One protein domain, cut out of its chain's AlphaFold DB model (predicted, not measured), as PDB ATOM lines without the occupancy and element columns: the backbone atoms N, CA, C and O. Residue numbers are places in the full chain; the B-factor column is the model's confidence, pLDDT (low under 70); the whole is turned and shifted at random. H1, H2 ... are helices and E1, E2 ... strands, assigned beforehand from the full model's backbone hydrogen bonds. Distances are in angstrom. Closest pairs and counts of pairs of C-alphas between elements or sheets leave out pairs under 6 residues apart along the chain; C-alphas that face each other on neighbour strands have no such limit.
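This is residues 43 to 105 of the 374 residues of an uncharacterized protein of Rhizoclosmatium globosum (UniProt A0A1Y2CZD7). You are looking at a thin, two-part strip of paired strands, with two short helices set at a corner on one side of one end. E1 and E4 pair at that end, E1 runs on into E2, and the E2 and E3 hairpin makes the far end of the longest axis; H2 packs on E4, and residues 87 to 100 loop back from H2 to E4. The printed part has 63 residues with four named strands and two named helices, in the order E1 E2 E3 H1 H2 E4; both two-stranded sheets, E1 - E4 and E2 - E3, are antiparallel. The class is mixed, helices and strands, with under half of the residues in named elements. The whole is compact, with a radius of gyration of the C-alphas of 11.6 A and spans of 34 by 25 by 20 A.

Start at E1, residues 50 to 53, and set it beside E4, residues 101 to 104: the two are antiparallel neighbours at 145 degrees, with N 52 and O 102 2.8 A apart and N 102 and O 52 2.8 A apart, both within hydrogen-bond range. E1 runs on into E2, residues 56 to 58, across a break of 2 residues at 21 degrees. E2 forms a hairpin with E3, residues 63 to 65, where N 58 and O 63 are within hydrogen-bond range at 3.1 A. Next comes H1, residues 69 to 76, which touches H2, residues 80 to 86; their lines are about perpendicular at 75 degrees, and their closest C-alphas, those of Gln 73 and Val 80, are 6.0 A apart. The closest C-alphas of H2 and E4, those of Leu 86 and Cys 103, are 6.0 A apart. The closest C-alphas of H1 and E4, those of Thr 76 and Val 104, are 7.5 A apart. E2 and H2 are apart, as are E3 and E4. In H1 and H2 every O i to N i+4 pair is within hydrogen-bond range.

Find C-alpha 50 at (56.046, -24.883, -21.677); from there E1 runs 10.3 A to Gln 53. E2, Thr 56 to Asp 58, covers 6.2 A, and E3, Ala 63 to Leu 65, covers 5.8 A. Look for C-alpha 69 at (47.994, -27.529, -7.277), where H1 begins its 10.2 A to Thr 76. H2 covers 10.0 A from Val 80 to Leu 86. E4 covers 9.4 A from Phe 101 and ends at C-alpha 104, (54.444, -23.749, -17.198).

The two C-alphas farthest apart are those of Asn 47 and Gln 60, at 35.3 A. The printed part has no cut. The link from H2 to E4, residues 87 to 100, is long; the other links are tight. Mean pLDDT of the printed part is 88.2; look for values under 70 at residues 56 to 57 and 59 to 60.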
ATOM      1  N   ALA A  43      45.293 -25.884 -28.210       80.12
ATOM      2  CA  ALA A  43      45.263 -24.558 -28.827       80.12
ATOM      3  C   ALA A  43      45.228 -23.420 -27.791       80.12
ATOM      4  O   ALA A  43      45.796 -22.356 -28.028       80.12
ATOM      5  N   ALA A  44      44.620 -23.649 -26.622       78.12
ATOM      6  CA  ALA A  44      44.550 -22.657 -25.550       78.12
ATOM      7  C   ALA A  44      45.906 -22.406 -24.866       78.12
ATOM      8  O   ALA A  44      46.069 -21.391 -24.194       78.12
ATOM      9  N   VAL A  45      46.881 -23.305 -25.032       87.25
ATOM     10  CA  VAL A  45      48.214 -23.227 -24.409       87.25
ATOM     11  C   VAL A  45      49.352 -23.099 -25.428       87.25
ATOM     12  O   VAL A  45      50.522 -23.154 -25.066       87.25
ATOM     13  N   GLN A  46      49.038 -22.878 -26.706       85.06
ATOM     14  CA  GLN A  46      50.039 -22.846 -27.783       85.06
ATOM     15  C   GLN A  46      51.089 -21.727 -27.644       85.06
ATOM     16  O   GLN A  46      52.142 -21.795 -28.267       85.06
ATOM     17  N   ASN A  47      50.799 -20.695 -26.844       86.88
ATOM     18  CA  ASN A  47      51.685 -19.550 -26.627       86.88
ATOM     19  C   ASN A  47      52.487 -19.635 -25.317       86.88
ATOM     20  O   ASN A  47      53.248 -18.708 -25.024       86.88
ATOM     21  N   CYS A  48      52.298 -20.688 -24.514       90.69
ATOM     22  CA  CYS A  48      53.059 -20.887 -23.283       90.69
ATOM     23  C   CYS A  48      54.518 -21.256 -23.605       90.69
ATOM     24  O   CYS A  48      54.787 -21.907 -24.613       90.69
ATOM     25  N   ALA A  49      55.457 -20.900 -22.724       89.69
ATOM     26  CA  ALA A  49      56.859 -21.319 -22.851       89.69
ATOM     27  C   ALA A  49      57.031 -22.844 -22.700       89.69
ATOM     28  O   ALA A  49      57.844 -23.459 -23.386       89.69
ATOM     29  N   GLY A  50      56.233 -23.449 -21.823       90.00
ATOM     30  CA  GLY A  50      56.046 -24.883 -21.677       90.00
ATOM     31  C   GLY A  50      54.583 -25.192 -21.369       90.00
ATOM     32  O   GLY A  50      53.809 -24.315 -20.974       90.00
ATOM     33  N   THR A  51      54.184 -26.447 -21.559       92.62
ATOM     34  CA  THR A  51      52.819 -26.893 -21.256       92.62
ATOM     35  C   THR A  51      52.854 -28.127 -20.370       92.62
ATOM     36  O   THR A  51      53.707 -28.996 -20.538       92.62
ATOM     37  N   PHE A  52      51.932 -28.195 -19.416       92.31
ATOM     38  CA  PHE A  52      51.751 -29.334 -18.525       92.31
ATOM     39  C   PHE A  52      50.310 -29.825 -18.627       92.31
ATOM     40  O   PHE A  52      49.372 -29.062 -18.404       92.31
ATOM     41  N   GLN A  53      50.118 -31.098 -18.957       92.81
ATOM     42  CA  GLN A  53      48.793 -31.706 -19.005       92.81
ATOM     43  C   GLN A  53      48.480 -32.363 -17.662       92.81
ATOM     44  O   GLN A  53      49.166 -33.286 -17.230       92.81
ATOM     45  N   VAL A  54      47.417 -31.909 -17.005       91.19
ATOM     46  CA  VAL A  54      46.962 -32.467 -15.733       91.19
ATOM     47  C   VAL A  54      46.415 -33.868 -15.954       91.19
ATOM     48  O   VAL A  54      45.392 -34.049 -16.618       91.19
ATOM     49  N   GLY A  55      47.046 -34.863 -15.344       81.94
ATOM     50  CA  GLY A  55      46.483 -36.198 -15.290       81.94
ATOM     51  C   GLY A  55      47.413 -37.219 -14.668       81.94
ATOM     52  O   GLY A  55      48.517 -37.452 -15.147       81.94
ATOM     53  N   THR A  56      46.905 -37.900 -13.651       65.00
ATOM     54  CA  THR A  56      47.359 -39.233 -13.276       65.00
ATOM     55  C   THR A  56      46.236 -40.205 -13.612       65.00
ATOM     56  O   THR A  56      45.061 -39.981 -13.306       65.00
ATOM     57  N   TYR A  57      46.582 -41.262 -14.341       65.94
ATOM     58  CA  TYR A  57      45.671 -42.363 -14.605       65.94
ATOM     59  C   TYR A  57      45.901 -43.411 -13.524       65.94
ATOM     60  O   TYR A  57      46.989 -43.982 -13.440       65.94
ATOM     61  N   ASP A  58      44.899 -43.646 -12.680       70.75
ATOM     62  CA  ASP A  58      44.963 -44.756 -11.739       70.75
ATOM     63  C   ASP A  58      44.682 -46.052 -12.505       70.75
ATOM     64  O   ASP A  58      43.554 -46.327 -12.920       70.75
ATOM     65  N   ALA A  59      45.732 -46.845 -12.707       56.97
ATOM     66  CA  ALA A  59      45.655 -48.103 -13.438       56.97
ATOM     67  C   ALA A  59      44.753 -49.145 -12.755       56.97
ATOM     68  O   ALA A  59      44.172 -49.984 -13.447       56.97
ATOM     69  N   GLN A  60      44.597 -49.092 -11.427       55.34
ATOM     70  CA  GLN A  60      43.811 -50.066 -10.666       55.34
ATOM     71  C   GLN A  60      42.316 -49.774 -10.773       55.34
ATOM     72  O   GLN A  60      41.514 -50.677 -11.009       55.34
ATOM     73  N   THR A  61      41.939 -48.506 -10.633       71.44
ATOM     74  CA  THR A  61      40.528 -48.096 -10.670       71.44
ATOM     75  C   THR A  61      40.065 -47.676 -12.064       71.44
ATOM     76  O   THR A  61      38.871 -47.466 -12.279       71.44
ATOM     77  N   LYS A  62      40.998 -47.546 -13.020       70.12
ATOM     78  CA  LYS A  62      40.792 -46.902 -14.330       70.12
ATOM     79  C   LYS A  62      40.215 -45.486 -14.201       70.12
ATOM     80  O   LYS A  62      39.599 -44.971 -15.139       70.12
ATOM     81  N   ALA A  63      40.384 -44.859 -13.037       77.50
ATOM     82  CA  ALA A  63      39.849 -43.543 -12.761       77.50
ATOM     83  C   ALA A  63      40.798 -42.467 -13.290       77.50
ATOM     84  O   ALA A  63      42.016 -42.509 -13.114       77.50
ATOM     85  N   LYS A  64      40.203 -41.462 -13.930       82.50
ATOM     86  CA  LYS A  64      40.874 -40.210 -14.270       82.50
ATOM     87  C   LYS A  64      40.902 -39.359 -13.011       82.50
ATOM     88  O   LYS A  64      39.856 -38.838 -12.616       82.50
ATOM     89  N   LEU A  65      42.061 -39.256 -12.372       84.44
ATOM     90  CA  LEU A  65      42.171 -38.519 -11.123       84.44
ATOM     91  C   LEU A  65      42.514 -37.050 -11.407       84.44
ATOM     92  O   LEU A  65      43.436 -36.769 -12.180       84.44
ATOM     93  N   PRO A  66      41.768 -36.095 -10.822       88.19
ATOM     94  CA  PRO A  66      42.184 -34.702 -10.828       88.19
ATOM     95  C   PRO A  66      43.433 -34.529  -9.948       88.19
ATOM     96  O   PRO A  66      43.646 -35.295  -9.007       88.19
ATOM     97  N   MET A  67      44.248 -33.510 -10.223       92.56
ATOM     98  CA  MET A  67      45.437 -33.202  -9.415       92.56
ATOM     99  C   MET A  67      45.233 -31.916  -8.621       92.56
ATOM    100  O   MET A  67      44.651 -30.955  -9.114       92.56
ATOM    101  N   THR A  68      45.739 -31.865  -7.393       95.56
ATOM    102  CA  THR A  68      45.800 -30.612  -6.627       95.56
ATOM    103  C   THR A  68      46.948 -29.736  -7.133       95.56
ATOM    104  O   THR A  68      47.934 -30.251  -7.665       95.56
ATOM    105  N   CYS A  69      46.880 -28.417  -6.921       96.06
ATOM    106  CA  CYS A  69      47.994 -27.529  -7.277       96.06
ATOM    107  C   CYS A  69      49.312 -27.919  -6.594       96.06
ATOM    108  O   CYS A  69      50.366 -27.758  -7.195       96.06
ATOM    109  N   SER A  70      49.277 -28.478  -5.381       94.06
ATOM    110  CA  SER A  70      50.482 -28.975  -4.705       94.06
ATOM    111  C   SER A  70      51.111 -30.161  -5.439       94.06
ATOM    112  O   SER A  70      52.327 -30.203  -5.593       94.06
ATOM    113  N   ALA A  71      50.299 -31.094  -5.948       91.88
ATOM    114  CA  ALA A  71      50.800 -32.204  -6.758       91.88
ATOM    115  C   ALA A  71      51.391 -31.708  -8.091       91.88
ATOM    116  O   ALA A  71      52.424 -32.204  -8.533       91.88
ATOM    117  N   ILE A  72      50.770 -30.694  -8.704       93.94
ATOM    118  CA  ILE A  72      51.275 -30.060  -9.931       93.94
ATOM    119  C   ILE A  72      52.582 -29.303  -9.655       93.94
ATOM    120  O   ILE A  72      53.522 -29.404 -10.441       93.94
ATOM    121  N   GLN A  73      52.691 -28.606  -8.522       94.00
ATOM    122  CA  GLN A  73      53.937 -27.984  -8.067       94.00
ATOM    123  C   GLN A  73      55.053 -29.025  -7.936       94.00
ATOM    124  O   GLN A  73      56.154 -28.805  -8.432       94.00
ATOM    125  N   SER A  74      54.783 -30.172  -7.302       86.81
ATOM    126  CA  SER A  74      55.782 -31.238  -7.167       86.81
ATOM    127  C   SER A  74      56.209 -31.818  -8.516       86.81
ATOM    128  O   SER A  74      57.377 -32.152  -8.677       86.81
ATOM    129  N   ALA A  75      55.289 -31.915  -9.479       86.88
ATOM    130  CA  ALA A  75      55.578 -32.447 -10.810       86.88
ATOM    131  C   ALA A  75      56.339 -31.459 -11.709       86.88
ATOM    132  O   ALA A  75      57.147 -31.873 -12.531       86.88
ATOM    133  N   THR A  76      56.077 -30.159 -11.569       91.94
ATOM    134  CA  THR A  76      56.647 -29.114 -12.441       91.94
ATOM    135  C   THR A  76      57.853 -28.403 -11.824       91.94
ATOM    136  O   THR A  76      58.543 -27.664 -12.516       91.94
ATOM    137  N   GLY A  77      58.099 -28.573 -10.520       91.69
ATOM    138  CA  GLY A  77      59.117 -27.823  -9.774       91.69
ATOM    139  C   GLY A  77      58.762 -26.346  -9.547       91.69
ATOM    140  O   GLY A  77      59.549 -25.600  -8.965       91.69
ATOM    141  N   MET A  78      57.576 -25.912  -9.976       93.06
ATOM    142  CA  MET A  78      57.120 -24.528  -9.916       93.06
ATOM    143  C   MET A  78      56.325 -24.255  -8.635       93.06
ATOM    144  O   MET A  78      55.515 -25.070  -8.207       93.06
ATOM    145  N   SER A  79      56.502 -23.080  -8.022       96.06
ATOM    146  CA  SER A  79      55.671 -22.689  -6.874       96.06
ATOM    147  C   SER A  79      54.192 -22.521  -7.265       96.06
ATOM    148  O   SER A  79      53.890 -22.098  -8.378       96.06
ATOM    149  N   VAL A  80      53.253 -22.772  -6.342       94.81
ATOM    150  CA  VAL A  80      51.812 -22.554  -6.609       94.81
ATOM    151  C   VAL A  80      51.520 -21.112  -7.032       94.81
ATOM    152  O   VAL A  80      50.700 -20.893  -7.917       94.81
ATOM    153  N   ALA A  81      52.205 -20.131  -6.437       94.94
ATOM    154  CA  ALA A  81      52.037 -18.724  -6.796       94.94
ATOM    155  C   ALA A  81      52.393 -18.467  -8.267       94.94
ATOM    156  O   ALA A  81      51.672 -17.754  -8.959       94.94
ATOM    157  N   GLU A  82      53.462 -19.097  -8.748       95.44
ATOM    158  CA  GLU A  82      53.901 -18.977 -10.135       95.44
ATOM    159  C   GLU A  82      52.966 -19.711 -11.103       95.44
ATOM    160  O   GLU A  82      52.601 -19.177 -12.150       95.44
ATOM    161  N   LEU A  83      52.469 -20.883 -10.700       95.06
ATOM    162  CA  LEU A  83      51.484 -21.633 -11.472       95.06
ATOM    163  C   LEU A  83      50.182 -20.834 -11.665       95.06
ATOM    164  O   LEU A  83      49.650 -20.778 -12.775       95.06
ATOM    165  N   VAL A  84      49.692 -20.182 -10.606       95.44
ATOM    166  CA  VAL A  84      48.508 -19.301 -10.652       95.44
ATOM    167  C   VAL A  84      48.795 -18.028 -11.450       95.44
ATOM    168  O   VAL A  84      47.922 -17.555 -12.176       95.44
ATOM    169  N   ARG A  85      50.019 -17.487 -11.365       94.38
ATOM    170  CA  ARG A  85      50.440 -16.322 -12.156       94.38
ATOM    171  C   ARG A  85      50.371 -16.617 -13.653       94.38
ATOM    172  O   ARG A  85      49.832 -15.801 -14.391       94.38
ATOM    173  N   LEU A  86      50.893 -17.761 -14.097       94.06
ATOM    174  CA  LEU A  86      50.889 -18.158 -15.512       94.06
ATOM    175  C   LEU A  86      49.505 -18.573 -16.021       94.06
ATOM    176  O   LEU A  86      49.215 -18.421 -17.210       94.06
ATOM    177  N   ASN A  87      48.650 -19.070 -15.126       94.31
ATOM    178  CA  ASN A  87      47.315 -19.563 -15.444       94.31
ATOM    179  C   ASN A  87      46.249 -18.779 -14.662       94.31
ATOM    180  O   ASN A  87      45.653 -19.309 -13.716       94.31
ATOM    181  N   PRO A  88      45.999 -17.509 -15.023       88.62
ATOM    182  CA  PRO A  88      44.970 -16.722 -14.369       88.62
ATOM    183  C   PRO A  88      43.601 -17.403 -14.525       88.62
ATOM    184  O   PRO A  88      43.160 -17.748 -15.620       88.62
ATOM    185  N   GLY A  89      42.945 -17.629 -13.387       89.62
ATOM    186  CA  GLY A  89      41.719 -18.428 -13.278       89.62
ATOM    187  C   GLY A  89      41.914 -19.794 -12.616       89.62
ATOM    188  O   GLY A  89      40.929 -20.496 -12.402       89.62
ATOM    189  N   LEU A  90      43.151 -20.172 -12.268       93.25
ATOM    190  CA  LEU A  90      43.418 -21.425 -11.568       93.25
ATOM    191  C   LEU A  90      43.031 -21.274 -10.103       93.25
ATOM    192  O   LEU A  90      43.714 -20.595  -9.339       93.25
ATOM    193  N   ASP A  91      41.938 -21.919  -9.710       94.81
ATOM    194  CA  ASP A  91      41.546 -22.010  -8.309       94.81
ATOM    195  C   ASP A  91      42.187 -23.240  -7.663       94.81
ATOM    196  O   ASP A  91      41.727 -24.369  -7.819       94.81
ATOM    197  N   CYS A  92      43.255 -23.011  -6.904       95.25
ATOM    198  CA  CYS A  92      43.959 -24.069  -6.185       95.25
ATOM    199  C   CYS A  92      43.217 -24.599  -4.949       95.25
ATOM    200  O   CYS A  92      43.713 -25.528  -4.305       95.25
ATOM    201  N   SER A  93      42.044 -24.049  -4.623       96.25
ATOM    202  CA  SER A  93      41.150 -24.587  -3.589       96.25
ATOM    203  C   SER A  93      40.404 -25.835  -4.069       96.25
ATOM    204  O   SER A  93      39.904 -26.606  -3.248       96.25
ATOM    205  N   VAL A  94      40.339 -26.051  -5.387       94.50
ATOM    206  CA  VAL A  94      39.713 -27.220  -6.010       94.50
ATOM    207  C   VAL A  94      40.740 -28.038  -6.801       94.50
ATOM    208  O   VAL A  94      41.675 -27.483  -7.379       94.50
ATOM    209  N   PRO A  95      40.605 -29.375  -6.852       94.00
ATOM    210  CA  PRO A  95      41.426 -30.194  -7.736       94.00
ATOM    211  C   PRO A  95      41.232 -29.800  -9.206       94.00
ATOM    212  O   PRO A  95      40.104 -29.661  -9.682       94.00
ATOM    213  N   VAL A  96      42.334 -29.676  -9.940       94.00
ATOM    214  CA  VAL A  96      42.332 -29.363 -11.369       94.00
ATOM    215  C   VAL A  96      41.882 -30.595 -12.143       94.00
ATOM    216  O   VAL A  96      42.389 -31.701 -11.938       94.00
ATOM    217  N   ALA A  97      40.907 -30.410 -13.031       90.31
ATOM    218  CA  ALA A  97      40.313 -31.504 -13.782       90.31
ATOM    219  C   ALA A  97      41.349 -32.221 -14.663       90.31
ATOM    220  O   ALA A  97      42.229 -31.598 -15.260       90.31
ATOM    221  N   PHE A  98      41.193 -33.539 -14.794       88.38
ATOM    222  CA  PHE A  98      41.973 -34.345 -15.729       88.38
ATOM    223  C   PHE A  98      41.865 -33.792 -17.161       88.38
ATOM    224  O   PHE A  98      40.785 -33.381 -17.596       88.38
ATOM    225  N   ASN A  99      42.967 -33.861 -17.906       86.25
ATOM    226  CA  ASN A  99      43.115 -33.376 -19.279       86.25
ATOM    227  C   ASN A  99      43.015 -31.847 -19.432       86.25
ATOM    228  O   ASN A  99      42.657 -31.360 -20.505       86.25
ATOM    229  N   THR A 100      43.310 -31.101 -18.367       92.38
ATOM    230  CA  THR A 100      43.488 -29.643 -18.431       92.38
ATOM    231  C   THR A 100      44.941 -29.339 -18.781       92.38
ATOM    232  O   THR A 100      45.839 -29.913 -18.168       92.38
ATOM    233  N   PHE A 101      45.187 -28.462 -19.750       92.62
ATOM    234  CA  PHE A 101      46.538 -28.025 -20.103       92.62
ATOM    235  C   PHE A 101      46.872 -26.708 -19.415       92.62
ATOM    236  O   PHE A 101      46.169 -25.730 -19.624       92.62
ATOM    237  N   LEU A 102      47.962 -26.669 -18.657       95.12
ATOM    238  CA  LEU A 102      48.451 -25.487 -17.953       95.12
ATOM    239  C   LEU A 102      49.707 -24.949 -18.641       95.12
ATOM    240  O   LEU A 102      50.559 -25.727 -19.076       95.12
ATOM    241  N   CYS A 103      49.855 -23.627 -18.702       95.50
ATOM    242  CA  CYS A 103      51.147 -23.010 -18.973       95.50
ATOM    243  C   CYS A 103      52.099 -23.288 -17.808       95.50
ATOM    244  O   CYS A 103      51.745 -23.075 -16.645       95.50
ATOM    245  N   VAL A 104      53.319 -23.690 -18.132       95.00
ATOM    246  CA  VAL A 104      54.444 -23.749 -17.198       95.00
ATOM    247  C   VAL A 104      55.629 -23.026 -17.823       95.00
ATOM    248  O   VAL A 104      55.738 -22.942 -19.047       95.00
ATOM    249  N   ASP A 105      56.512 -22.487 -16.998       89.69
ATOM    250  CA  ASP A 105      57.802 -22.006 -17.473       89.69
ATOM    251  C   ASP A 105      58.690 -23.212 -17.747       89.69
ATOM    252  O   ASP A 105      58.682 -24.185 -16.994       89.69
TER     253      ASP A 105